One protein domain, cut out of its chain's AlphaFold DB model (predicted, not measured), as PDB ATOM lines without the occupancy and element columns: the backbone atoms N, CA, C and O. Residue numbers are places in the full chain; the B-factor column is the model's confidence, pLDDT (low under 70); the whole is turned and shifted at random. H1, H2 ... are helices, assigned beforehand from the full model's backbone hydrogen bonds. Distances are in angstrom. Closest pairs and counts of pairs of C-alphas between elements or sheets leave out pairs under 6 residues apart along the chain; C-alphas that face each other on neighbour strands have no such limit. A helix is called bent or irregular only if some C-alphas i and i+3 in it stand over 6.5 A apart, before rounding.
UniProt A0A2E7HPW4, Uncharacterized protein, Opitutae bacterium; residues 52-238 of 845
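What this domain is: This is residues 52 to 238 of the 845 residues of an uncharacterized protein of Opitutae bacterium (UniProt A0A2E7HPW4). A long helical hairpin of H2 and H3 makes an arm on one side of a body of crossed helices, in which H9 runs through the middle and H5 and H6 cross it on opposite sides. H1 and H8 pack on H9, and H4 packs on H1 and H2 where the arm joins the body. The printed part has 187 residues with nine named helices, H1 to H9 in order, and no named strand: all helix. It is compact, with a radius of gyration of the C-alphas of 18.0 A, and spans 57 by 39 by 36 A.

Where its parts are: H2, residues 85 to 107, measures 32.5 A from C-alpha 85 at (140.663, 183.226, 145.041). H3, residues 115 to 130, is irregular: C-alphas 126 and 129 are 7.4 A apart. H4 is residues 133 to 143, H1 60 to 75, H6 178 to 191, H7 193 to 196 and H8 198 to 212. H5, residues 148 to 167, measures 28.7 A; H9, residues 216 to 237, measures 31.5 A and ends at (144.813, 171.407, 130.592).

How they stand to each other: The hairpin H2 and H3 touches at a shallow tilt of 25 degrees, opposite ways, the closest C-alphas, Met 98 and Ile 125, 6.9 A apart. H5 and H9 touch about perpendicular, at 78 degrees; their closest C-alphas, Leu 161 and Ala 229, are 5.2 A apart. H7 touches H8 only at the corner, C-alphas Leu 195 and Arg 201 closest at 4.5 A. Every O i to N i+4 pair is within hydrogen-bond range in H1, H2, H4, H5, H6, H8 and H9, and 10 of 12 in H3; H7 is too short.

The domain as a whole: The farthest C-alphas, Gln 111 and Ala 167, are 58.2 A apart. The printed part has no cut and no long link. Residues 108 to 113 have pLDDT under 70.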
ATOM      1  N   PHE A  52     127.713 189.714 129.219       80.56
ATOM      2  CA  PHE A  52     128.789 188.741 129.360       80.56
ATOM      3  C   PHE A  52     128.546 187.564 128.416       80.56
ATOM      4  O   PHE A  52     127.612 186.783 128.617       80.56
ATOM      5  N   PHE A  53     129.334 187.466 127.343       82.50
ATOM      6  CA  PHE A  53     129.160 186.478 126.272       82.50
ATOM      7  C   PHE A  53     127.711 186.397 125.742       82.50
ATOM      8  O   PHE A  53     127.185 185.322 125.465       82.50
ATOM      9  N   GLY A  54     127.045 187.552 125.613       77.81
ATOM     10  CA  GLY A  54     125.669 187.662 125.107       77.81
ATOM     11  C   GLY A  54     124.551 187.448 126.138       77.81
ATOM     12  O   GLY A  54     123.379 187.484 125.762       77.81
ATOM     13  N   HIS A  55     124.880 187.263 127.421       83.00
ATOM     14  CA  HIS A  55     123.919 187.193 128.529       83.00
ATOM     15  C   HIS A  55     124.016 188.428 129.431       83.00
ATOM     16  O   HIS A  55     125.115 188.850 129.763       83.00
ATOM     17  N   ASP A  56     122.887 188.983 129.880       82.31
ATOM     18  CA  ASP A  56     122.902 190.061 130.882       82.31
ATOM     19  C   ASP A  56     122.983 189.453 132.290       82.31
ATOM     20  O   ASP A  56     121.992 188.937 132.814       82.31
ATOM     21  N   LEU A  57     124.165 189.495 132.912       81.94
ATOM     22  CA  LEU A  57     124.375 188.962 134.266       81.94
ATOM     23  C   LEU A  57     123.718 189.819 135.352       81.94
ATOM     24  O   LEU A  57     123.523 189.342 136.470       81.94
ATOM     25  N   ASN A  58     123.332 191.059 135.044       81.06
ATOM     26  CA  ASN A  58     122.520 191.858 135.955       81.06
ATOM     27  C   ASN A  58     121.027 191.514 135.831       81.06
ATOM     28  O   ASN A  58     120.238 191.929 136.689       81.06
ATOM     29  N   ASP A  59     120.617 190.723 134.828       83.19
ATOM     30  CA  ASP A  59     119.242 190.260 134.671       83.19
ATOM     31  C   ASP A  59     118.900 189.045 135.543       83.19
ATOM     32  O   ASP A  59     119.227 187.896 135.244       83.19
ATOM     33  N   ASN A  60     118.131 189.305 136.605       80.62
ATOM     34  CA  ASN A  60     117.579 188.303 137.521       80.62
ATOM     35  C   ASN A  60     116.927 187.102 136.813       80.62
ATOM     36  O   ASN A  60     117.047 185.984 137.312       80.62
ATOM     37  N   ALA A  61     116.245 187.294 135.677       82.12
ATOM     38  CA  ALA A  61     115.611 186.187 134.956       82.12
ATOM     39  C   ALA A  61     116.653 185.265 134.295       82.12
ATOM     40  O   ALA A  61     116.609 184.043 134.473       82.12
ATOM     41  N   GLN A  62     117.629 185.849 133.594       83.38
ATOM     42  CA  GLN A  62     118.735 185.117 132.972       83.38
ATOM     43  C   GLN A  62     119.629 184.451 134.019       83.38
ATOM     44  O   GLN A  62     119.870 183.245 133.935       83.38
ATOM     45  N   MET A  63     120.028 185.172 135.068       83.50
ATOM     46  CA  MET A  63     120.838 184.606 136.149       83.50
ATOM     47  C   MET A  63     120.110 183.536 136.955       83.50
ATOM     48  O   MET A  63     120.745 182.569 137.374       83.50
ATOM     49  N   SER A  64     118.793 183.642 137.155       84.38
ATOM     50  CA  SER A  64     118.020 182.567 137.789       84.38
ATOM     51  C   SER A  64     118.055 181.293 136.939       84.38
ATOM     52  O   SER A  64     118.341 180.216 137.465       84.38
ATOM     53  N   SER A  65     117.875 181.417 135.618       86.44
ATOM     54  CA  SER A  65     117.992 180.301 134.669       86.44
ATOM     55  C   SER A  65     119.395 179.679 134.672       86.44
ATOM     56  O   SER A  65     119.526 178.468 134.855       86.44
ATOM     57  N   LEU A  66     120.452 180.487 134.542       88.69
ATOM     58  CA  LEU A  66     121.842 180.012 134.514       88.69
ATOM     59  C   LEU A  66     122.247 179.321 135.826       88.69
ATOM     60  O   LEU A  66     122.799 178.221 135.799       88.69
ATOM     61  N   ASN A  67     121.895 179.895 136.982       87.44
ATOM     62  CA  ASN A  67     122.131 179.256 138.279       87.44
ATOM     63  C   ASN A  67     121.312 177.968 138.447       87.44
ATOM     64  O   ASN A  67     121.800 177.003 139.035       87.44
ATOM     65  N   ALA A  68     120.080 177.911 137.934       86.62
ATOM     66  CA  ALA A  68     119.273 176.694 137.963       86.62
ATOM     67  C   ALA A  68     119.895 175.578 137.101       86.62
ATOM     68  O   ALA A  68     119.935 174.427 137.538       86.62
ATOM     69  N   GLN A  69     120.463 175.915 135.938       89.12
ATOM     70  CA  GLN A  69     121.214 174.980 135.093       89.12
ATOM     71  C   GLN A  69     122.513 174.505 135.767       89.12
ATOM     72  O   GLN A  69     122.756 173.299 135.818       89.12
ATOM     73  N   ASN A  70     123.308 175.409 136.357       89.19
ATOM     74  CA  ASN A  70     124.523 175.020 137.086       89.19
ATOM     75  C   ASN A  70     124.188 174.126 138.296       89.19
ATOM     76  O   ASN A  70     124.853 173.127 138.537       89.19
ATOM     77  N   ARG A  71     123.078 174.383 139.005       87.19
ATOM     78  CA  ARG A  71     122.581 173.502 140.082       87.19
ATOM     79  C   ARG A  71     122.175 172.107 139.605       87.19
ATOM     80  O   ARG A  71     122.257 171.169 140.395       87.19
ATOM     81  N   VAL A  72     121.729 171.949 138.356       89.44
ATOM     82  CA  VAL A  72     121.506 170.624 137.751       89.44
ATOM     83  C   VAL A  72     122.851 169.952 137.475       89.44
ATOM     84  O   VAL A  72     123.047 168.822 137.914       89.44
ATOM     85  N   ALA A  73     123.802 170.647 136.843       89.19
ATOM     86  CA  ALA A  73     125.144 170.115 136.587       89.19
ATOM     87  C   ALA A  73     125.890 169.717 137.878       89.19
ATOM     88  O   ALA A  73     126.539 168.667 137.915       89.19
ATOM     89  N   ALA A  74     125.718 170.493 138.950       88.62
ATOM     90  CA  ALA A  74     126.288 170.262 140.275       88.62
ATOM     91  C   ALA A  74     125.801 168.956 140.924       88.62
ATOM     92  O   ALA A  74     126.600 168.263 141.546       88.62
ATOM     93  N   VAL A  75     124.533 168.560 140.725       87.25
ATOM     94  CA  VAL A  75     124.005 167.262 141.212       87.25
ATOM     95  C   VAL A  75     124.766 166.084 140.602       87.25
ATOM     96  O   VAL A  75     124.996 165.085 141.278       87.25
ATOM     97  N   PHE A  76     125.191 166.214 139.346       88.44
ATOM     98  CA  PHE A  76     126.017 165.222 138.658       88.44
ATOM     99  C   PHE A  76     127.524 165.441 138.878       88.44
ATOM    100  O   PHE A  76     128.330 164.666 138.379       88.44
ATOM    101  N   GLY A  77     127.935 166.486 139.606       85.50
ATOM    102  CA  GLY A  77     129.349 166.812 139.788       85.50
ATOM    103  C   GLY A  77     130.052 167.265 138.505       85.50
ATOM    104  O   GLY A  77     131.251 167.051 138.360       85.50
ATOM    105  N   SER A  78     129.291 167.853 137.579       89.00
ATOM    106  CA  SER A  78     129.723 168.268 136.234       89.00
ATOM    107  C   SER A  78     129.839 169.791 136.054       89.00
ATOM    108  O   SER A  78     130.057 170.264 134.941       89.00
ATOM    109  N   SER A  79     129.712 170.567 137.135       89.88
ATOM    110  CA  SER A  79     129.960 172.015 137.127       89.88
ATOM    111  C   SER A  79     131.404 172.346 136.736       89.88
ATOM    112  O   SER A  79     132.331 171.617 137.083       89.88
ATOM    113  N   ILE A  80     131.584 173.472 136.043       90.94
ATOM    114  CA  ILE A  80     132.900 174.035 135.712       90.94
ATOM    115  C   ILE A  80     133.464 174.759 136.939       90.94
ATOM    116  O   ILE A  80     132.733 175.455 137.649       90.94
ATOM    117  N   GLY A  81     134.763 174.598 137.200       88.00
ATOM    118  CA  GLY A  81     135.426 175.215 138.350       88.00
ATOM    119  C   GLY A  81     135.677 176.719 138.174       88.00
ATOM    120  O   GLY A  81     136.075 177.137 137.085       88.00
ATOM    121  N   PRO A  82     135.532 177.550 139.221       90.12
ATOM    122  CA  PRO A  82     136.003 178.933 139.180       90.12
ATOM    123  C   PRO A  82     137.546 179.026 139.132       90.12
ATOM    124  O   PRO A  82     138.267 178.028 139.249       90.12
ATOM    125  N   VAL A  83     138.069 180.237 138.925       87.75
ATOM    126  CA  VAL A  83     139.515 180.549 138.879       87.75
ATOM    127  C   VAL A  83     139.947 181.372 140.092       87.75
ATOM    128  O   VAL A  83     139.169 182.178 140.595       87.75
ATOM    129  N   GLY A  84     141.211 181.227 140.507       84.38
ATOM    130  CA  GLY A  84     141.812 182.041 141.576       84.38
ATOM    131  C   GLY A  84     141.076 181.984 142.918       84.38
ATOM    132  O   GLY A  84     140.506 180.955 143.272       84.38
ATOM    133  N   GLU A  85     141.059 183.116 143.628       86.88
ATOM    134  CA  GLU A  85     140.663 183.226 145.041       86.88
ATOM    135  C   GLU A  85     139.286 182.622 145.365       86.88
ATOM    136  O   GLU A  85     139.116 182.023 146.424       86.88
ATOM    137  N   VAL A  86     138.314 182.691 144.444       89.19
ATOM    138  CA  VAL A  86     136.979 182.088 144.634       89.19
ATOM    139  C   VAL A  86     137.048 180.555 144.711       89.19
ATOM    140  O   VAL A  86     136.283 179.934 145.449       89.19
ATOM    141  N   MET A  87     137.968 179.927 143.972       89.38
ATOM    142  CA  MET A  87     138.240 178.493 144.105       89.38
ATOM    143  C   MET A  87     138.964 178.194 145.418       89.38
ATOM    144  O   MET A  87     138.562 177.275 146.125       89.38
ATOM    145  N   ASP A  88     140.009 178.958 145.738       89.19
ATOM    146  CA  ASP A  88     140.876 178.695 146.895       89.19
ATOM    147  C   ASP A  88     140.102 178.848 148.218       89.19
ATOM    148  O   ASP A  88     140.216 178.022 149.126       89.19
ATOM    149  N   LYS A  89     139.216 179.849 148.284       91.44
ATOM    150  CA  LYS A  89     138.232 180.044 149.355       91.44
ATOM    151  C   LYS A  89     137.286 178.846 149.476       91.44
ATOM    152  O   LYS A  89     137.143 178.295 150.563       91.44
ATOM    153  N   ALA A  90     136.678 178.404 148.373       88.75
ATOM    154  CA  ALA A  90     135.757 177.265 148.386       88.75
ATOM    155  C   ALA A  90     136.449 175.934 148.746       88.75
ATOM    156  O   ALA A  90     135.830 175.071 149.371       88.75
ATOM    157  N   ASP A  91     137.727 175.773 148.392       89.69
ATOM    158  CA  ASP A  91     138.569 174.639 148.786       89.69
ATOM    159  C   ASP A  91     138.798 174.621 150.310       89.69
ATOM    160  O   ASP A  91     138.595 173.597 150.972       89.69
ATOM    161  N   ALA A  92     139.142 175.779 150.883       90.38
ATOM    162  CA  ALA A  92     139.331 175.959 152.321       90.38
ATOM    163  C   ALA A  92     138.026 175.788 153.122       90.38
ATOM    164  O   ALA A  92     138.013 175.064 154.122       90.38
ATOM    165  N   ASP A  93     136.921 176.390 152.672       89.69
ATOM    166  CA  ASP A  93     135.605 176.293 153.315       89.69
ATOM    167  C   ASP A  93     135.094 174.843 153.331       89.69
ATOM    168  O   ASP A  93     134.596 174.360 154.353       89.69
ATOM    169  N   PHE A  94     135.274 174.103 152.232       89.69
ATOM    170  CA  PHE A  94     134.882 172.695 152.146       89.69
ATOM    171  C   PHE A  94     135.751 171.784 153.029       89.69
ATOM    172  O   PHE A  94     135.233 170.885 153.699       89.69
ATOM    173  N   LEU A  95     137.062 172.037 153.112       89.19
ATOM    174  CA  LEU A  95     137.937 171.343 154.059       89.19
ATOM    175  C   LEU A  95     137.557 171.660 155.517       89.19
ATOM    176  O   LEU A  95     137.529 170.762 156.363       89.19
ATOM    177  N   GLY A  96     137.210 172.914 155.819       89.44
ATOM    178  CA  GLY A  96     136.674 173.329 157.117       89.44
ATOM    179  C   GLY A  96     135.371 172.603 157.466       89.44
ATOM    180  O   GLY A  96     135.222 172.092 158.577       89.44
ATOM    181  N   MET A  97     134.461 172.471 156.499       87.19
ATOM    182  CA  MET A  97     133.212 171.717 156.632       87.19
ATOM    183  C   MET A  97     133.461 170.237 156.956       87.19
ATOM    184  O   MET A  97     132.918 169.749 157.946       87.19
ATOM    185  N   MET A  98     134.315 169.538 156.200       88.19
ATOM    186  CA  MET A  98     134.643 168.130 156.476       88.19
ATOM    187  C   MET A  98     135.242 167.939 157.881       88.19
ATOM    188  O   MET A  98     134.891 166.995 158.589       88.19
ATOM    189  N   ASN A  99     136.095 168.867 158.330       87.56
ATOM    190  CA  ASN A  99     136.627 168.857 159.695       87.56
ATOM    191  C   ASN A  99     135.535 169.091 160.759       87.56
ATOM    192  O   ASN A  99     135.543 168.432 161.800       87.56
ATOM    193  N   MET A 100     134.564 169.977 160.507       87.06
ATOM    194  CA  MET A 100     133.408 170.168 161.394       87.06
ATOM    195  C   MET A 100     132.495 168.937 161.442       87.06
ATOM    196  O   MET A 100     131.990 168.605 162.514       87.06
ATOM    197  N   GLU A 101     132.275 168.244 160.324       85.12
ATOM    198  CA  GLU A 101     131.513 166.989 160.292       85.12
ATOM    199  C   GLU A 101     132.210 165.889 161.098       85.12
ATOM    200  O   GLU A 101     131.565 165.227 161.914       85.12
ATOM    201  N   LEU A 102     133.535 165.771 160.963       84.75
ATOM    202  CA  LEU A 102     134.351 164.846 161.747       84.75
ATOM    203  C   LEU A 102     134.233 165.137 163.255       84.75
ATOM    204  O   LEU A 102     133.959 164.234 164.046       84.75
ATOM    205  N   GLN A 103     134.365 166.405 163.662       85.00
ATOM    206  CA  GLN A 103     134.190 166.826 165.059       85.00
ATOM    207  C   GLN A 103     132.768 166.560 165.577       85.00
ATOM    208  O   GLN A 103     132.601 166.056 166.691       85.00
ATOM    209  N   ARG A 104     131.734 166.844 164.773       82.94
ATOM    210  CA  ARG A 104     130.332 166.569 165.128       82.94
ATOM    211  C   ARG A 104     130.094 165.080 165.345       82.94
ATOM    212  O   ARG A 104     129.513 164.726 166.368       82.94
ATOM    213  N   ALA A 105     130.601 164.225 164.458       78.19
ATOM    214  CA  ALA A 105     130.480 162.774 164.568       78.19
ATOM    215  C   ALA A 105     131.174 162.204 165.824       78.19
ATOM    216  O   ALA A 105     130.660 161.266 166.431       78.19
ATOM    217  N   PHE A 106     132.284 162.803 166.278       77.38
ATOM    218  CA  PHE A 106     132.899 162.463 167.570       77.38
ATOM    219  C   PHE A 106     132.143 163.022 168.790       77.38
ATOM    220  O   PHE A 106     132.244 162.450 169.875       77.38
ATOM    221  N   SER A 107     131.389 164.116 168.635       74.31
ATOM    222  CA  SER A 107     130.558 164.692 169.708       74.31
ATOM    223  C   SER A 107     129.199 163.995 169.882       74.31
ATOM    224  O   SER A 107     128.623 164.026 170.970       74.31
ATOM    225  N   SER A 108     128.683 163.352 168.829       67.00
ATOM    226  CA  SER A 108     127.489 162.507 168.894       67.00
ATOM    227  C   SER A 108     127.770 161.178 169.595       67.00
ATOM    228  O   SER A 108     128.866 160.627 169.509       67.00
ATOM    229  N   ASN A 109     126.762 160.652 170.292       57.81
ATOM    230  CA  ASN A 109     126.897 159.483 171.158       57.81
ATOM    231  C   ASN A 109     127.423 158.255 170.380       57.81
ATOM    232  O   ASN A 109     126.861 157.868 169.357       57.81
ATOM    233  N   SER A 110     128.485 157.616 170.878       57.19
ATOM    234  CA  SER A 110     129.344 156.692 170.109       57.19
ATOM    235  C   SER A 110     128.725 155.340 169.707       57.19
ATOM    236  O   SER A 110     129.423 154.482 169.163       57.19
ATOM    237  N   GLN A 111     127.432 155.135 169.972       58.09
ATOM    238  CA  GLN A 111     126.692 153.916 169.633       58.09
ATOM    239  C   GLN A 111     126.020 153.968 168.250       58.09
ATOM    240  O   GLN A 111     125.845 152.909 167.655       58.09
ATOM    241  N   ASP A 112     125.732 155.160 167.714       58.88
ATOM    242  CA  ASP A 112     125.017 155.340 166.433       58.88
ATOM    243  C   ASP A 112     125.925 155.797 165.270       58.88
ATOM    244  O   ASP A 112     125.451 156.064 164.165       58.88
ATOM    245  N   VAL A 113     127.240 155.910 165.493       62.34
ATOM    246  CA  VAL A 113     128.172 156.474 164.502       62.34
ATOM    247  C   VAL A 113     128.681 155.396 163.538       62.34
ATOM    248  O   VAL A 113     129.372 154.456 163.943       62.34
ATOM    249  N   ASP A 114     128.386 155.558 162.245       75.62
ATOM    250  CA  ASP A 114     128.873 154.665 161.191       75.62
ATOM    251  C   ASP A 114     130.399 154.786 161.034       75.62
ATOM    252  O   ASP A 114     130.944 155.747 160.483       75.62
ATOM    253  N   ARG A 115     131.102 153.755 161.514       73.19
ATOM    254  CA  ARG A 115     132.567 153.669 161.477       73.19
ATOM    255  C   ARG A 115     133.130 153.670 160.055       73.19
ATOM    256  O   ARG A 115     134.261 154.112 159.874       73.19
ATOM    257  N   SER A 116     132.371 153.196 159.064       77.12
ATOM    258  CA  SER A 116     132.810 153.187 157.665       77.12
ATOM    259  C   SER A 116     132.798 154.593 157.062       77.12
ATOM    260  O   SER A 116     133.759 154.985 156.401       77.12
ATOM    261  N   GLN A 117     131.779 155.394 157.386       75.62
ATOM    262  CA  GLN A 117     131.683 156.798 156.973       75.62
ATOM    263  C   GLN A 117     132.744 157.662 157.663       75.62
ATOM    264  O   GLN A 117     133.386 158.472 157.000       75.62
ATOM    265  N   LEU A 118     133.009 157.442 158.958       80.00
ATOM    266  CA  LEU A 118     134.125 158.092 159.660       80.00
ATOM    267  C   LEU A 118     135.484 157.777 159.019       80.00
ATOM    268  O   LEU A 118     136.301 158.678 158.834       80.00
ATOM    269  N   GLN A 119     135.734 156.509 158.681       80.88
ATOM    270  CA  GLN A 119     136.985 156.095 158.047       80.88
ATOM    271  C   GLN A 119     137.141 156.721 156.653       80.88
ATOM    272  O   GLN A 119     138.224 157.204 156.324       80.88
ATOM    273  N   TYR A 120     136.058 156.770 155.871       81.31
ATOM    274  CA  TYR A 120     136.025 157.459 154.581       81.31
ATOM    275  C   TYR A 120     136.288 158.965 154.722       81.31
ATOM    276  O   TYR A 120     137.128 159.501 154.005       81.31
ATOM    277  N   LEU A 121     135.633 159.645 155.670       83.88
ATOM    278  CA  LEU A 121     135.807 161.081 155.912       83.88
ATOM    279  C   LEU A 121     137.244 161.415 156.334       83.88
ATOM    280  O   LEU A 121     137.832 162.366 155.826       83.88
ATOM    281  N   PHE A 122     137.847 160.599 157.202       81.94
ATOM    282  CA  PHE A 122     139.243 160.760 157.610       81.94
ATOM    283  C   PHE A 122     140.214 160.605 156.426       81.94
ATOM    284  O   PHE A 122     141.091 161.447 156.230       81.94
ATOM    285  N   GLN A 123     140.020 159.581 155.585       81.38
ATOM    286  CA  GLN A 123     140.801 159.393 154.356       81.38
ATOM    287  C   GLN A 123     140.581 160.531 153.348       81.38
ATOM    288  O   GLN A 123     141.534 160.976 152.703       81.38
ATOM    289  N   ALA A 124     139.351 161.038 153.227       82.25
ATOM    290  CA  ALA A 124     139.023 162.167 152.365       82.25
ATOM    291  C   ALA A 124     139.742 163.446 152.816       82.25
ATOM    292  O   ALA A 124     140.347 164.098 151.976       82.25
ATOM    293  N   ILE A 125     139.754 163.759 154.117       86.56
ATOM    294  CA  ILE A 125     140.463 164.922 154.681       86.56
ATOM    295  C   ILE A 125     141.979 164.810 154.462       86.56
ATOM    296  O   ILE A 125     142.598 165.767 154.010       86.56
ATOM    297  N   GLN A 126     142.582 163.644 154.729       82.06
ATOM    298  CA  GLN A 126     144.029 163.446 154.552       82.06
ATOM    299  C   GLN A 126     144.483 163.554 153.090       82.06
ATOM    300  O   GLN A 126     145.564 164.070 152.817       82.06
ATOM    301  N   SER A 127     143.666 163.069 152.152       83.44
ATOM    302  CA  SER A 127     143.971 163.110 150.716       83.44
ATOM    303  C   SER A 127     143.550 164.413 150.029       83.44
ATOM    304  O   SER A 127     143.986 164.654 148.903       83.44
ATOM    305  N   TRP A 128     142.740 165.255 150.688       85.38
ATOM    306  CA  TRP A 128     142.137 166.464 150.116       85.38
ATOM    307  C   TRP A 128     143.135 167.466 149.512       85.38
ATOM    308  O   TRP A 128     142.899 167.879 148.373       85.38
ATOM    309  N   PRO A 129     144.251 167.838 150.179       83.31
ATOM    310  CA  PRO A 129     145.190 168.820 149.627       83.31
ATOM    311  C   PRO A 129     145.756 168.398 148.268       83.31
ATOM    312  O   PRO A 129     145.938 169.243 147.397       83.31
ATOM    313  N   TYR A 130     145.942 167.088 148.084       76.50
ATOM    314  CA  TYR A 130     146.530 166.446 146.908       76.50
ATOM    315  C   TYR A 130     145.488 166.000 145.864       76.50
ATOM    316  O   TYR A 130     145.821 165.274 144.933       76.50
ATOM    317  N   GLN A 131     144.207 166.364 146.018       80.06
ATOM    318  CA  GLN A 131     143.195 166.043 145.007       80.06
ATOM    319  C   GLN A 131     143.255 167.016 143.815       80.06
ATOM    320  O   GLN A 131     143.286 168.227 144.043       80.06
ATOM    321  N   PRO A 132     143.124 166.515 142.569       77.81
ATOM    322  CA  PRO A 132     142.882 167.328 141.377       77.81
ATOM    323  C   PRO A 132     141.787 168.383 141.576       77.81
ATOM    324  O   PRO A 132     140.705 168.055 142.083       77.81
ATOM    325  N   LYS A 133     141.986 169.618 141.097       80.75
ATOM    326  CA  LYS A 133     140.999 170.710 141.186       80.75
ATOM    327  C   LYS A 133     139.654 170.307 140.593       80.75
ATOM    328  O   LYS A 133     138.624 170.571 141.204       80.75
ATOM    329  N   ARG A 134     139.635 169.573 139.472       78.94
ATOM    330  CA  ARG A 134     138.399 169.017 138.874       78.94
ATOM    331  C   ARG A 134     137.624 168.118 139.849       78.94
ATOM    332  O   ARG A 134     136.398 168.179 139.909       78.94
ATOM    333  N   LEU A 135     138.326 167.308 140.647       83.31
ATOM    334  CA  LEU A 135     137.720 166.429 141.650       83.31
ATOM    335  C   LEU A 135     137.265 167.215 142.890       83.31
ATOM    336  O   LEU A 135     136.185 166.933 143.419       83.31
ATOM    337  N   LYS A 136     138.031 168.233 143.308       88.12
ATOM    338  CA  LYS A 136     137.628 169.187 144.355       88.12
ATOM    339  C   LYS A 136     136.338 169.914 143.967       88.12
ATOM    340  O   LYS A 136     135.344 169.789 144.677       88.12
ATOM    341  N   VAL A 137     136.308 170.557 142.795       88.19
ATOM    342  CA  VAL A 137     135.128 171.218 142.200       88.19
ATOM    343  C   VAL A 137     133.933 170.273 142.159       88.19
ATOM    344  O   VAL A 137     132.853 170.640 142.616       88.19
ATOM    345  N   ARG A 138     134.121 169.035 141.682       87.62
ATOM    346  CA  ARG A 138     133.072 168.009 141.657       87.62
ATOM    347  C   ARG A 138     132.476 167.753 143.044       87.62
ATOM    348  O   ARG A 138     131.254 167.743 143.179       87.62
ATOM    349  N   ARG A 139     133.305 167.551 144.075       87.06
ATOM    350  CA  ARG A 139     132.837 167.286 145.450       87.06
ATOM    351  C   ARG A 139     132.192 168.518 146.097       87.06
ATOM    352  O   ARG A 139     131.119 168.384 146.681       87.06
ATOM    353  N   ILE A 140     132.780 169.702 145.917       89.12
ATOM    354  CA  ILE A 140     132.225 170.990 146.368       89.12
ATOM    355  C   ILE A 140     130.840 171.211 145.745       89.12
ATOM    356  O   ILE A 140     129.869 171.435 146.466       89.12
ATOM    357  N   ALA A 141     130.705 171.056 144.425       86.88
ATOM    358  CA  ALA A 141     129.437 171.220 143.716       86.88
ATOM    359  C   ALA A 141     128.377 170.191 144.159       86.88
ATOM    360  O   ALA A 141     127.238 170.565 144.447       86.88
ATOM    361  N   MET A 142     128.746 168.910 144.287       84.94
ATOM    362  CA  MET A 142     127.819 167.856 144.732       84.94
ATOM    363  C   MET A 142     127.346 168.029 146.180       84.94
ATOM    364  O   MET A 142     126.247 167.581 146.504       84.94
ATOM    365  N   SER A 143     128.119 168.702 147.041       84.56
ATOM    366  CA  SER A 143     127.697 169.003 148.419       84.56
ATOM    367  C   SER A 143     126.473 169.923 148.488       84.56
ATOM    368  O   SER A 143     125.701 169.860 149.442       84.56
ATOM    369  N   GLY A 144     126.290 170.792 147.485       76.12
ATOM    370  CA  GLY A 144     125.268 171.841 147.495       76.12
ATOM    371  C   GLY A 144     125.467 172.929 148.560       76.12
ATOM    372  O   GLY A 144     124.564 173.744 148.736       76.12
ATOM    373  N   LEU A 145     126.613 172.943 149.254       71.69
ATOM    374  CA  LEU A 145     126.955 173.864 150.349       71.69
ATOM    375  C   LEU A 145     127.953 174.962 149.929       71.69
ATOM    376  O   LEU A 145     128.505 175.652 150.779       71.69
ATOM    377  N   PHE A 146     128.167 175.133 148.623       78.75
ATOM    378  CA  PHE A 146     128.941 176.241 148.064       78.75
ATOM    379  C   PHE A 146     128.169 177.567 148.143       78.75
ATOM    380  O   PHE A 146     126.934 177.592 148.115       78.75
ATOM    381  N   ASP A 147     128.897 178.678 148.234       84.12
ATOM    382  CA  ASP A 147     128.310 180.006 148.383       84.12
ATOM    383  C   ASP A 147     127.837 180.622 147.046       84.12
ATOM    384  O   ASP A 147     127.950 180.046 145.957       84.12
ATOM    385  N   ALA A 148     127.236 181.813 147.130       85.38
ATOM    386  CA  ALA A 148     126.742 182.526 145.952       85.38
ATOM    387  C   ALA A 148     127.876 182.995 145.020       85.38
ATOM    388  O   ALA A 148     127.659 183.111 143.814       85.38
ATOM    389  N   GLU A 149     129.067 183.236 145.571       88.62
ATOM    390  CA  GLU A 149     130.257 183.693 144.854       88.62
ATOM    391  C   GLU A 149     130.816 182.571 143.968       88.62
ATOM    392  O   GLU A 149     130.927 182.745 142.755       88.62
ATOM    393  N   PHE A 150     131.011 181.373 144.528       90.00
ATOM    394  CA  PHE A 150     131.350 180.160 143.784       90.00
ATOM    395  C   PHE A 150     130.300 179.839 142.714       90.00
ATOM    396  O   PHE A 150     130.653 179.537 141.575       90.00
ATOM    397  N   SER A 151     129.003 179.937 143.044       88.44
ATOM    398  CA  SER A 151     127.913 179.694 142.083       88.44
ATOM    399  C   SER A 151     127.993 180.635 140.877       88.44
ATOM    400  O   SER A 151     127.845 180.185 139.738       88.44
ATOM    401  N   ARG A 152     128.247 181.928 141.123       89.19
ATOM    402  CA  ARG A 152     128.374 182.964 140.092       89.19
ATOM    403  C   ARG A 152     129.637 182.767 139.253       89.19
ATOM    404  O   ARG A 152     129.523 182.651 138.038       89.19
ATOM    405  N   ALA A 153     130.801 182.636 139.884       90.81
ATOM    406  CA  ALA A 153     132.073 182.454 139.185       90.81
ATOM    407  C   ALA A 153     132.120 181.137 138.379       90.81
ATOM    408  O   ALA A 153     132.717 181.084 137.307       90.81
ATOM    409  N   SER A 154     131.442 180.082 138.845       92.44
ATOM    410  CA  SER A 154     131.248 178.830 138.096       92.44
ATOM    411  C   SER A 154     130.354 179.018 136.858       92.44
ATOM    412  O   SER A 154     130.642 178.446 135.805       92.44
ATOM    413  N   VAL A 155     129.307 179.853 136.936       92.06
ATOM    414  CA  VAL A 155     128.490 180.240 135.768       92.06
ATOM    415  C   VAL A 155     129.306 181.073 134.776       92.06
ATOM    416  O   VAL A 155     129.289 180.765 133.589       92.06
ATOM    417  N   GLU A 156     130.046 182.080 135.240       91.81
ATOM    418  CA  GLU A 156     130.890 182.939 134.395       91.81
ATOM    419  C   GLU A 156     131.983 182.121 133.680       91.81
ATOM    420  O   GLU A 156     132.121 182.206 132.459       91.81
ATOM    421  N   ALA A 157     132.671 181.230 134.405       92.62
ATOM    422  CA  ALA A 157     133.617 180.264 133.848       92.62
ATOM    423  C   ALA A 157     132.977 179.369 132.768       92.62
ATOM    424  O   ALA A 157     133.542 179.187 131.691       92.62
ATOM    425  N   LYS A 158     131.774 178.839 133.027       93.62
ATOM    426  CA  LYS A 158     131.028 178.011 132.068       93.62
ATOM    427  C   LYS A 158     130.647 178.795 130.809       93.62
ATOM    428  O   LYS A 158     130.795 178.258 129.714       93.62
ATOM    429  N   LEU A 159     130.184 180.040 130.943       92.81
ATOM    430  CA  LEU A 159     129.833 180.900 129.806       92.81
ATOM    431  C   LEU A 159     131.046 181.197 128.916       92.81
ATOM    432  O   LEU A 159     130.936 181.083 127.698       92.81
ATOM    433  N   ALA A 160     132.207 181.489 129.508       92.06
ATOM    434  CA  ALA A 160     133.444 181.705 128.758       92.06
ATOM    435  C   ALA A 160     133.865 180.462 127.949       92.06
ATOM    436  O   ALA A 160     134.213 180.577 126.773       92.06
ATOM    437  N   LEU A 161     133.777 179.261 128.538       93.00
ATOM    438  CA  LEU A 161     134.083 178.009 127.833       93.00
ATOM    439  C   LEU A 161     133.058 177.676 126.735       93.00
ATOM    440  O   LEU A 161     133.445 177.187 125.676       93.00
ATOM    441  N   ASP A 162     131.767 177.957 126.939       91.38
ATOM    442  CA  ASP A 162     130.749 177.780 125.894       91.38
ATOM    443  C   ASP A 162     130.954 178.755 124.725       91.38
ATOM    444  O   ASP A 162     130.875 178.336 123.569       91.38
ATOM    445  N   ALA A 163     131.273 180.023 125.003       90.12
ATOM    446  CA  ALA A 163     131.595 181.019 123.981       90.12
ATOM    447  C   ALA A 163     132.857 180.633 123.193       90.12
ATOM    448  O   ALA A 163     132.892 180.744 121.966       90.12
ATOM    449  N   GLN A 164     133.868 180.088 123.874       91.69
ATOM    450  CA  GLN A 164     135.048 179.528 123.222       91.69
ATOM    451  C   GLN A 164     134.694 178.325 122.331       91.69
ATOM    452  O   GLN A 164     135.150 178.241 121.188       91.69
ATOM    453  N   ALA A 165     133.838 177.418 122.811       91.06
ATOM    454  CA  ALA A 165     133.340 176.300 122.018       91.06
ATOM    455  C   ALA A 165     132.500 176.770 120.813       91.06
ATOM    456  O   ALA A 165     132.461 176.080 119.793       91.06
ATOM    457  N   GLU A 166     131.818 177.918 120.889       89.94
ATOM    458  CA  GLU A 166     131.124 178.530 119.744       89.94
ATOM    459  C   GLU A 166     132.115 179.116 118.738       89.94
ATOM    460  O   GLU A 166     132.009 178.817 117.548       89.94
ATOM    461  N   ALA A 167     133.133 179.843 119.205       88.44
ATOM    462  CA  ALA A 167     134.204 180.376 118.363       88.44
ATOM    463  C   ALA A 167     134.982 179.272 117.617       88.44
ATOM    464  O   ALA A 167     135.397 179.466 116.473       88.44
ATOM    465  N   TRP A 168     135.145 178.097 118.230       91.19
ATOM    466  CA  TRP A 168     135.739 176.910 117.601       91.19
ATOM    467  C   TRP A 168     134.763 176.079 116.753       91.19
ATOM    468  O   TRP A 168     135.190 175.121 116.111       91.19
ATOM    469  N   ASN A 169     133.464 176.405 116.750       87.38
ATOM    470  CA  ASN A 169     132.397 175.564 116.190       87.38
ATOM    471  C   ASN A 169     132.444 174.108 116.720       87.38
ATOM    472  O   ASN A 169     132.140 173.141 116.014       87.38
ATOM    473  N   LEU A 170     132.852 173.948 117.982       86.94
ATOM    474  CA  LEU A 170     132.980 172.672 118.674       86.94
ATOM    475  C   LEU A 170     131.596 172.213 119.153       86.94
ATOM    476  O   LEU A 170     130.959 172.882 119.968       86.94
ATOM    477  N   LEU A 171     131.146 171.061 118.643       84.88
ATOM    478  CA  LEU A 171     129.876 170.400 118.991       84.88
ATOM    479  C   LEU A 171     128.662 171.360 119.047       84.88
ATOM    480  O   LEU A 171     128.081 171.559 120.118       84.88
ATOM    481  N   PRO A 172     128.257 171.966 117.914       79.06
ATOM    482  CA  PRO A 172     127.202 172.976 117.897       79.06
ATOM    483  C   PRO A 172     125.841 172.390 118.313       79.06
ATOM    484  O   PRO A 172     125.356 171.421 117.727       79.06
ATOM    485  N   LEU A 173     125.202 173.020 119.307       76.94
ATOM    486  CA  LEU A 173     124.001 172.526 120.007       76.94
ATOM    487  C   LEU A 173     122.774 172.293 119.102       76.94
ATOM    488  O   LEU A 173     121.841 171.588 119.480       76.94
ATOM    489  N   ASN A 174     122.758 172.880 117.904       78.44
ATOM    490  CA  ASN A 174     121.685 172.756 116.917       78.44
ATOM    491  C   ASN A 174     121.867 171.586 115.924       78.44
ATOM    492  O   ASN A 174     120.969 171.351 115.113       78.44
ATOM    493  N   HIS A 175     122.978 170.837 115.977       77.56
ATOM    494  CA  HIS A 175     123.242 169.691 115.098       77.56
ATOM    495  C   HIS A 175     123.400 168.385 115.888       77.56
ATOM    496  O   HIS A 175     124.283 168.241 116.726       77.56
ATOM    497  N   ASN A 176     122.579 167.385 115.561       77.56
ATOM    498  CA  ASN A 176     122.676 166.051 116.155       77.56
ATOM    499  C   ASN A 176     123.723 165.199 115.410       77.56
ATOM    500  O   ASN A 176     123.454 164.689 114.319       77.56
ATOM    501  N   ILE A 177     124.909 165.046 116.007       82.19
ATOM    502  CA  ILE A 177     126.028 164.257 115.470       82.19
ATOM    503  C   ILE A 177     126.090 162.916 116.216       82.19
ATOM    504  O   ILE A 177     126.291 162.871 117.430       82.19
ATOM    505  N   LYS A 178     125.938 161.797 115.494       81.94
ATOM    506  CA  LYS A 178     125.834 160.452 116.098       81.94
ATOM    507  C   LYS A 178     127.088 160.054 116.873       81.94
ATOM    508  O   LYS A 178     126.994 159.431 117.928       81.94
ATOM    509  N   GLU A 179     128.247 160.423 116.351       82.94
ATOM    510  CA  GLU A 179     129.557 160.170 116.936       82.94
ATOM    511  C   GLU A 179     129.728 160.972 118.234       82.94
ATOM    512  O   GLU A 179     130.139 160.405 119.244       82.94
ATOM    513  N   ALA A 180     129.316 162.246 118.253       81.81
ATOM    514  CA  ALA A 180     129.350 163.087 119.452       81.81
ATOM    515  C   ALA A 180     128.470 162.523 120.578       81.81
ATOM    516  O   ALA A 180     128.905 162.471 121.725       81.81
ATOM    517  N   ASN A 181     127.285 161.995 120.251       83.00
ATOM    518  CA  ASN A 181     126.415 161.339 121.234       83.00
ATOM    519  C   ASN A 181     127.071 160.099 121.866       83.00
ATOM    520  O   ASN A 181     126.807 159.793 123.024       83.00
ATOM    521  N   LYS A 182     127.941 159.387 121.136       85.62
ATOM    522  CA  LYS A 182     128.705 158.261 121.693       85.62
ATOM    523  C   LYS A 182     129.729 158.747 122.724       85.62
ATOM    524  O   LYS A 182     129.801 158.160 123.801       85.62
ATOM    525  N   TYR A 183     130.471 159.813 122.418       87.12
ATOM    526  CA  TYR A 183     131.410 160.426 123.364       87.12
ATOM    527  C   TYR A 183     130.692 161.021 124.581       87.12
ATOM    528  O   TYR A 183     131.121 160.793 125.707       87.12
ATOM    529  N   PHE A 184     129.545 161.675 124.384       88.88
ATOM    530  CA  PHE A 184     128.695 162.157 125.475       88.88
ATOM    531  C   PHE A 184     128.223 161.011 126.387       88.88
ATOM    532  O   PHE A 184     128.335 161.110 127.605       88.88
ATOM    533  N   SER A 185     127.780 159.880 125.825       86.62
ATOM    534  CA  SER A 185     127.418 158.697 126.621       86.62
ATOM    535  C   SER A 185     128.608 158.103 127.386       86.62
ATOM    536  O   SER A 185     128.439 157.660 128.519       86.62
ATOM    537  N   GLN A 186     129.815 158.118 126.809       88.56
ATOM    538  CA  GLN A 186     131.042 157.714 127.510       88.56
ATOM    539  C   GLN A 186     131.400 158.686 128.647       88.56
ATOM    540  O   GLN A 186     131.771 158.247 129.734       88.56
ATOM    541  N   TRP A 187     131.225 159.993 128.444       90.44
ATOM    542  CA  TRP A 187     131.413 161.008 129.480       90.44
ATOM    543  C   TRP A 187     130.402 160.853 130.628       90.44
ATOM    544  O   TRP A 187     130.798 160.852 131.793       90.44
ATOM    545  N   LEU A 188     129.125 160.588 130.327       89.50
ATOM    546  CA  LEU A 188     128.113 160.269 131.343       89.50
ATOM    547  C   LEU A 188     128.491 159.020 132.160       89.50
ATOM    548  O   LEU A 188     128.371 159.044 133.382       89.50
ATOM    549  N   MET A 189     129.013 157.967 131.515       87.31
ATOM    550  CA  MET A 189     129.553 156.785 132.210       87.31
ATOM    551  C   MET A 189     130.759 157.113 133.102       87.31
ATOM    552  O   MET A 189     130.931 156.475 134.137       87.31
ATOM    553  N   SER A 190     131.593 158.088 132.717       84.56
ATOM    554  CA  SER A 190     132.750 158.520 133.518       84.56
ATOM    555  C   SER A 190     132.352 159.346 134.750       84.56
ATOM    556  O   SER A 190     133.044 159.332 135.768       84.56
ATOM    557  N   ILE A 191     131.206 160.033 134.682       84.12
ATOM    558  CA  ILE A 191     130.600 160.705 135.831       84.12
ATOM    559  C   ILE A 191     130.037 159.660 136.794       84.12
ATOM    560  O   ILE A 191     130.456 159.608 137.951       84.12
ATOM    561  N   ASP A 192     129.103 158.836 136.324       82.69
ATOM    562  CA  ASP A 192     128.468 157.779 137.107       82.69
ATOM    563  C   ASP A 192     128.150 156.587 136.181       82.69
ATOM    564  O   ASP A 192     127.350 156.735 135.248       82.69
ATOM    565  N   PRO A 193     128.713 155.387 136.433       84.62
ATOM    566  CA  PRO A 193     128.423 154.183 135.656       84.62
ATOM    567  C   PRO A 193     126.927 153.863 135.514       84.62
ATOM    568  O   PRO A 193     126.519 153.266 134.514       84.62
ATOM    569  N   VAL A 194     126.085 154.280 136.469       84.81
ATOM    570  CA  VAL A 194     124.623 154.107 136.427       84.81
ATOM    571  C   VAL A 194     123.995 154.857 135.245       84.81
ATOM    572  O   VAL A 194     123.031 154.361 134.657       84.81
ATOM    573  N   LEU A 195     124.561 155.999 134.834       84.75
ATOM    574  CA  LEU A 195     124.095 156.791 133.687       84.75
ATOM    575  C   LEU A 195     124.413 156.139 132.333       84.75
ATOM    576  O   LEU A 195     123.860 156.550 131.314       84.75
ATOM    577  N   GLY A 196     125.250 155.097 132.303       78.94
ATOM    578  CA  GLY A 196     125.552 154.332 131.092       78.94
ATOM    579  C   GLY A 196     124.410 153.457 130.569       78.94
ATOM    580  O   GLY A 196     124.498 152.941 129.456       78.94
ATOM    581  N   ILE A 197     123.349 153.266 131.358       84.88
ATOM    582  CA  ILE A 197     122.191 152.434 131.014       84.88
ATOM    583  C   ILE A 197     120.979 153.344 130.809       84.88
ATOM    584  O   ILE A 197     120.508 153.956 131.764       84.88
ATOM    585  N   ASP A 198     120.422 153.388 129.595       80.62
ATOM    586  CA  ASP A 198     119.326 154.304 129.219       80.62
ATOM    587  C   ASP A 198     118.124 154.292 130.173       80.62
ATOM    588  O   ASP A 198     117.586 155.351 130.502       80.62
ATOM    589  N   ALA A 199     117.718 153.115 130.658       82.88
ATOM    590  CA  ALA A 199     116.618 152.987 131.614       82.88
ATOM    591  C   ALA A 199     116.942 153.645 132.969       82.88
ATOM    592  O   ALA A 199     116.111 154.360 133.528       82.88
ATOM    593  N   ASN A 200     118.168 153.456 133.468       85.81
ATOM    594  CA  ASN A 200     118.628 154.052 134.721       85.81
ATOM    595  C   ASN A 200     118.829 155.563 134.558       85.81
ATOM    596  O   ASN A 200     118.341 156.335 135.377       85.81
ATOM    597  N   ARG A 201     119.476 155.987 133.465       84.75
ATOM    598  CA  ARG A 201     119.662 157.393 133.085       84.75
ATOM    599  C   ARG A 201     118.331 158.141 133.031       84.75
ATOM    600  O   ARG A 201     118.204 159.189 133.652       84.75
ATOM    601  N   SER A 202     117.321 157.559 132.381       85.56
ATOM    602  CA  SER A 202     115.968 158.130 132.313       85.56
ATOM    603  C   SER A 202     115.336 158.278 133.702       85.56
ATOM    604  O   SER A 202     114.812 159.341 134.026       85.56
ATOM    605  N   ALA A 203     115.437 157.254 134.557       85.31
ATOM    606  CA  ALA A 203     114.904 157.296 135.922       85.31
ATOM    607  C   ALA A 203     115.627 158.324 136.819       85.31
ATOM    608  O   ALA A 203     114.986 159.022 137.608       85.31
ATOM    609  N   VAL A 204     116.951 158.458 136.682       85.56
ATOM    610  CA  VAL A 204     117.748 159.473 137.388       85.56
ATOM    611  C   VAL A 204     117.385 160.876 136.901       85.56
ATOM    612  O   VAL A 204     117.133 161.752 137.727       85.56
ATOM    613  N   PHE A 205     117.270 161.092 135.587       88.81
ATOM    614  CA  PHE A 205     116.848 162.379 135.028       88.81
ATOM    615  C   PHE A 205     115.425 162.739 135.469       88.81
ATOM    616  O   PHE A 205     115.200 163.869 135.886       88.81
ATOM    617  N   GLU A 206     114.481 161.794 135.502       85.88
ATOM    618  CA  GLU A 206     113.148 162.020 136.075       85.88
ATOM    619  C   GLU A 206     113.171 162.398 137.564       85.88
ATOM    620  O   GLU A 206     112.359 163.215 138.003       85.88
ATOM    621  N   SER A 207     114.065 161.802 138.355       85.75
ATOM    622  CA  SER A 207     114.222 162.118 139.780       85.75
ATOM    623  C   SER A 207     114.771 163.536 139.977       85.75
ATOM    624  O   SER A 207     114.191 164.344 140.704       85.75
ATOM    625  N   VAL A 208     115.841 163.888 139.256       84.50
ATOM    626  CA  VAL A 208     116.443 165.230 139.305       84.50
ATOM    627  C   VAL A 208     115.483 166.291 138.750       84.50
ATOM    628  O   VAL A 208     115.366 167.360 139.342       84.50
ATOM    629  N   ALA A 209     114.723 165.976 137.697       83.50
ATOM    630  CA  ALA A 209     113.670 166.821 137.128       83.50
ATOM    631  C   ALA A 209     112.615 167.202 138.174       83.50
ATOM    632  O   ALA A 209     112.360 168.389 138.389       83.50
ATOM    633  N   LYS A 210     112.073 166.204 138.886       82.69
ATOM    634  CA  LYS A 210     111.089 166.395 139.967       82.69
ATOM    635  C   LYS A 210     111.664 167.205 141.136       82.69
ATOM    636  O   LYS A 210     110.962 168.044 141.688       82.69
ATOM    637  N   ASN A 211     112.937 167.005 141.479       80.31
ATOM    638  CA  ASN A 211     113.587 167.682 142.608       80.31
ATOM    639  C   ASN A 211     114.094 169.104 142.291       80.31
ATOM    640  O   ASN A 211     114.347 169.880 143.213       80.31
ATOM    641  N   ARG A 212     114.290 169.452 141.012       79.69
ATOM    642  CA  ARG A 212     114.844 170.748 140.568       79.69
ATOM    643  C   ARG A 212     113.892 171.574 139.689       79.69
ATOM    644  O   ARG A 212     114.282 172.655 139.267       79.69
ATOM    645  N   ASN A 213     112.662 171.106 139.451       78.44
ATOM    646  CA  ASN A 213     111.651 171.730 138.583       78.44
ATOM    647  C   ASN A 213     112.101 171.921 137.116       78.44
ATOM    648  O   ASN A 213     111.820 172.948 136.503       78.44
ATOM    649  N   PHE A 214     112.773 170.917 136.545       78.75
ATOM    650  CA  PHE A 214     113.163 170.880 135.126       78.75
ATOM    651  C   PHE A 214     112.412 169.787 134.359       78.75
ATOM    652  O   PHE A 214     111.949 168.817 134.949       78.75
ATOM    653  N   ASP A 215     112.332 169.909 133.031       78.50
ATOM    654  CA  ASP A 215     111.930 168.797 132.161       78.50
ATOM    655  C   ASP A 215     113.095 167.792 131.999       78.50
ATOM    656  O   ASP A 215     114.239 168.233 131.832       78.50
ATOM    657  N   PRO A 216     112.861 166.462 131.993       74.69
ATOM    658  CA  PRO A 216     113.931 165.474 131.830       74.69
ATOM    659  C   PRO A 216     114.771 165.639 130.553       74.69
ATOM    660  O   PRO A 216     115.969 165.362 130.588       74.69
ATOM    661  N   ARG A 217     114.202 166.137 129.442       77.12
ATOM    662  CA  ARG A 217     114.979 166.427 128.216       77.12
ATOM    663  C   ARG A 217     115.837 167.682 128.369       77.12
ATOM    664  O   ARG A 217     116.915 167.765 127.786       77.12
ATOM    665  N   GLY A 218     115.384 168.635 129.184       82.12
ATOM    666  CA  GLY A 218     116.174 169.799 129.579       82.12
ATOM    667  C   GLY A 218     117.449 169.405 130.326       82.12
ATOM    668  O   GLY A 218     118.502 169.972 130.060       82.12
ATOM    669  N   ILE A 219     117.390 168.386 131.192       86.50
ATOM    670  CA  ILE A 219     118.565 167.885 131.930       86.50
ATOM    671  C   ILE A 219     119.619 167.310 130.981       86.50
ATOM    672  O   ILE A 219     120.793 167.649 131.111       86.50
ATOM    673  N   GLU A 220     119.216 166.493 130.004       86.00
ATOM    674  CA  GLU A 220     120.151 165.947 129.013       86.00
ATOM    675  C   GLU A 220     120.814 167.064 128.186       86.00
ATOM    676  O   GLU A 220     122.027 167.039 127.983       86.00
ATOM    677  N   SER A 221     120.058 168.102 127.807       87.31
ATOM    678  CA  SER A 221     120.597 169.285 127.116       87.31
ATOM    679  C   SER A 221     121.567 170.106 127.978       87.31
ATOM    680  O   SER A 221     122.578 170.586 127.466       87.31
ATOM    681  N   ILE A 222     121.288 170.272 129.277       89.50
ATOM    682  CA  ILE A 222     122.180 170.966 130.223       89.50
ATOM    683  C   ILE A 222     123.489 170.189 130.368       89.50
ATOM    684  O   ILE A 222     124.566 170.783 130.307       89.50
ATOM    685  N   LEU A 223     123.406 168.865 130.523       90.25
ATOM    686  CA  LEU A 223     124.574 167.993 130.621       90.25
ATOM    687  C   LEU A 223     125.394 167.975 129.327       90.25
ATOM    688  O   LEU A 223     126.616 167.975 129.404       90.25
ATOM    689  N   TYR A 224     124.759 168.029 128.153       89.69
ATOM    690  CA  TYR A 224     125.469 168.115 126.872       89.69
ATOM    691  C   TYR A 224     126.226 169.446 126.702       89.69
ATOM    692  O   TYR A 224     127.363 169.454 126.234       89.69
ATOM    693  N   SER A 225     125.646 170.571 127.145       90.06
ATOM    694  CA  SER A 225     126.351 171.866 127.202       90.06
ATOM    695  C   SER A 225     127.535 171.833 128.179       90.06
ATOM    696  O   SER A 225     128.610 172.320 127.843       90.06
ATOM    697  N   HIS A 226     127.397 171.189 129.343       91.94
ATOM    698  CA  HIS A 226     128.531 171.032 130.262       91.94
ATOM    699  C   HIS A 226     129.606 170.102 129.690       91.94
ATOM    700  O   HIS A 226     130.775 170.460 129.738       91.94
ATOM    701  N   PHE A 227     129.249 168.971 129.075       91.44
ATOM    702  CA  PHE A 227     130.192 168.093 128.365       91.44
ATOM    703  C   PHE A 227     131.035 168.862 127.340       91.44
ATOM    704  O   PHE A 227     132.256 168.735 127.313       91.44
ATOM    705  N   ARG A 228     130.390 169.712 126.539       91.19
ATOM    706  CA  ARG A 228     131.046 170.589 125.563       91.19
ATOM    707  C   ARG A 228     132.020 171.580 126.214       91.19
ATOM    708  O   ARG A 228     133.128 171.729 125.709       91.19
ATOM    709  N   ALA A 229     131.644 172.205 127.331       91.56
ATOM    710  CA  ALA A 229     132.540 173.072 128.099       91.56
ATOM    711  C   ALA A 229     133.719 172.293 128.721       91.56
ATOM    712  O   ALA A 229     134.853 172.764 128.662       91.56
ATOM    713  N   HIS A 230     133.484 171.075 129.229       90.44
ATOM    714  CA  HIS A 230     134.534 170.174 129.730       90.44
ATOM    715  C   HIS A 230     135.561 169.824 128.645       90.44
ATOM    716  O   HIS A 230     136.740 169.796 128.953       90.44
ATOM    717  N   LEU A 231     135.163 169.648 127.379       89.94
ATOM    718  CA  LEU A 231     136.121 169.420 126.284       89.94
ATOM    719  C   LEU A 231     137.028 170.634 126.004       89.94
ATOM    720  O   LEU A 231     138.177 170.452 125.611       89.94
ATOM    721  N   VAL A 232     136.536 171.864 126.193       90.38
ATOM    722  CA  VAL A 232     137.374 173.077 126.099       90.38
ATOM    723  C   VAL A 232     138.317 173.171 127.298       90.38
ATOM    724  O   VAL A 232     139.491 173.490 127.132       90.38
ATOM    725  N   GLU A 233     137.816 172.861 128.495       87.12
ATOM    726  CA  GLU A 233     138.616 172.803 129.721       87.12
ATOM    727  C   GLU A 233     139.734 171.756 129.624       87.12
ATOM    728  O   GLU A 233     140.876 172.072 129.951       87.12
ATOM    729  N   ASP A 234     139.435 170.563 129.099       85.75
ATOM    730  CA  ASP A 234     140.405 169.490 128.871       85.75
ATOM    731  C   ASP A 234     141.540 169.979 127.939       85.75
ATOM    732  O   ASP A 234     142.710 169.881 128.309       85.75
ATOM    733  N   ILE A 235     141.221 170.634 126.809       86.88
ATOM    734  CA  ILE A 235     142.216 171.244 125.892       86.88
ATOM    735  C   ILE A 235     143.089 172.292 126.603       86.88
ATOM    736  O   ILE A 235     144.295 172.362 126.373       86.88
ATOM    737  N   TYR A 236     142.513 173.108 127.489       86.19
ATOM    738  CA  TYR A 236     143.280 174.085 128.272       86.19
ATOM    739  C   TYR A 236     144.190 173.446 129.332       86.19
ATOM    740  O   TYR A 236     145.162 174.078 129.749       86.19
ATOM    741  N   THR A 237     143.929 172.197 129.721       79.06
ATOM    742  CA  THR A 237     144.813 171.407 130.592       79.06
ATOM    743  C   THR A 237     145.879 170.590 129.843       79.06
ATOM    744  O   THR A 237     146.791 170.078 130.478       79.06
ATOM    745  N   GLU A 238     145.875 170.513 128.508       74.56
ATOM    746  CA  GLU A 238     146.919 169.777 127.759       74.56
ATOM    747  C   GLU A 238     148.284 170.510 127.696       74.56
ATOM    748  O   GLU A 238     149.283 169.947 127.253       74.56
TER     749      GLU A 238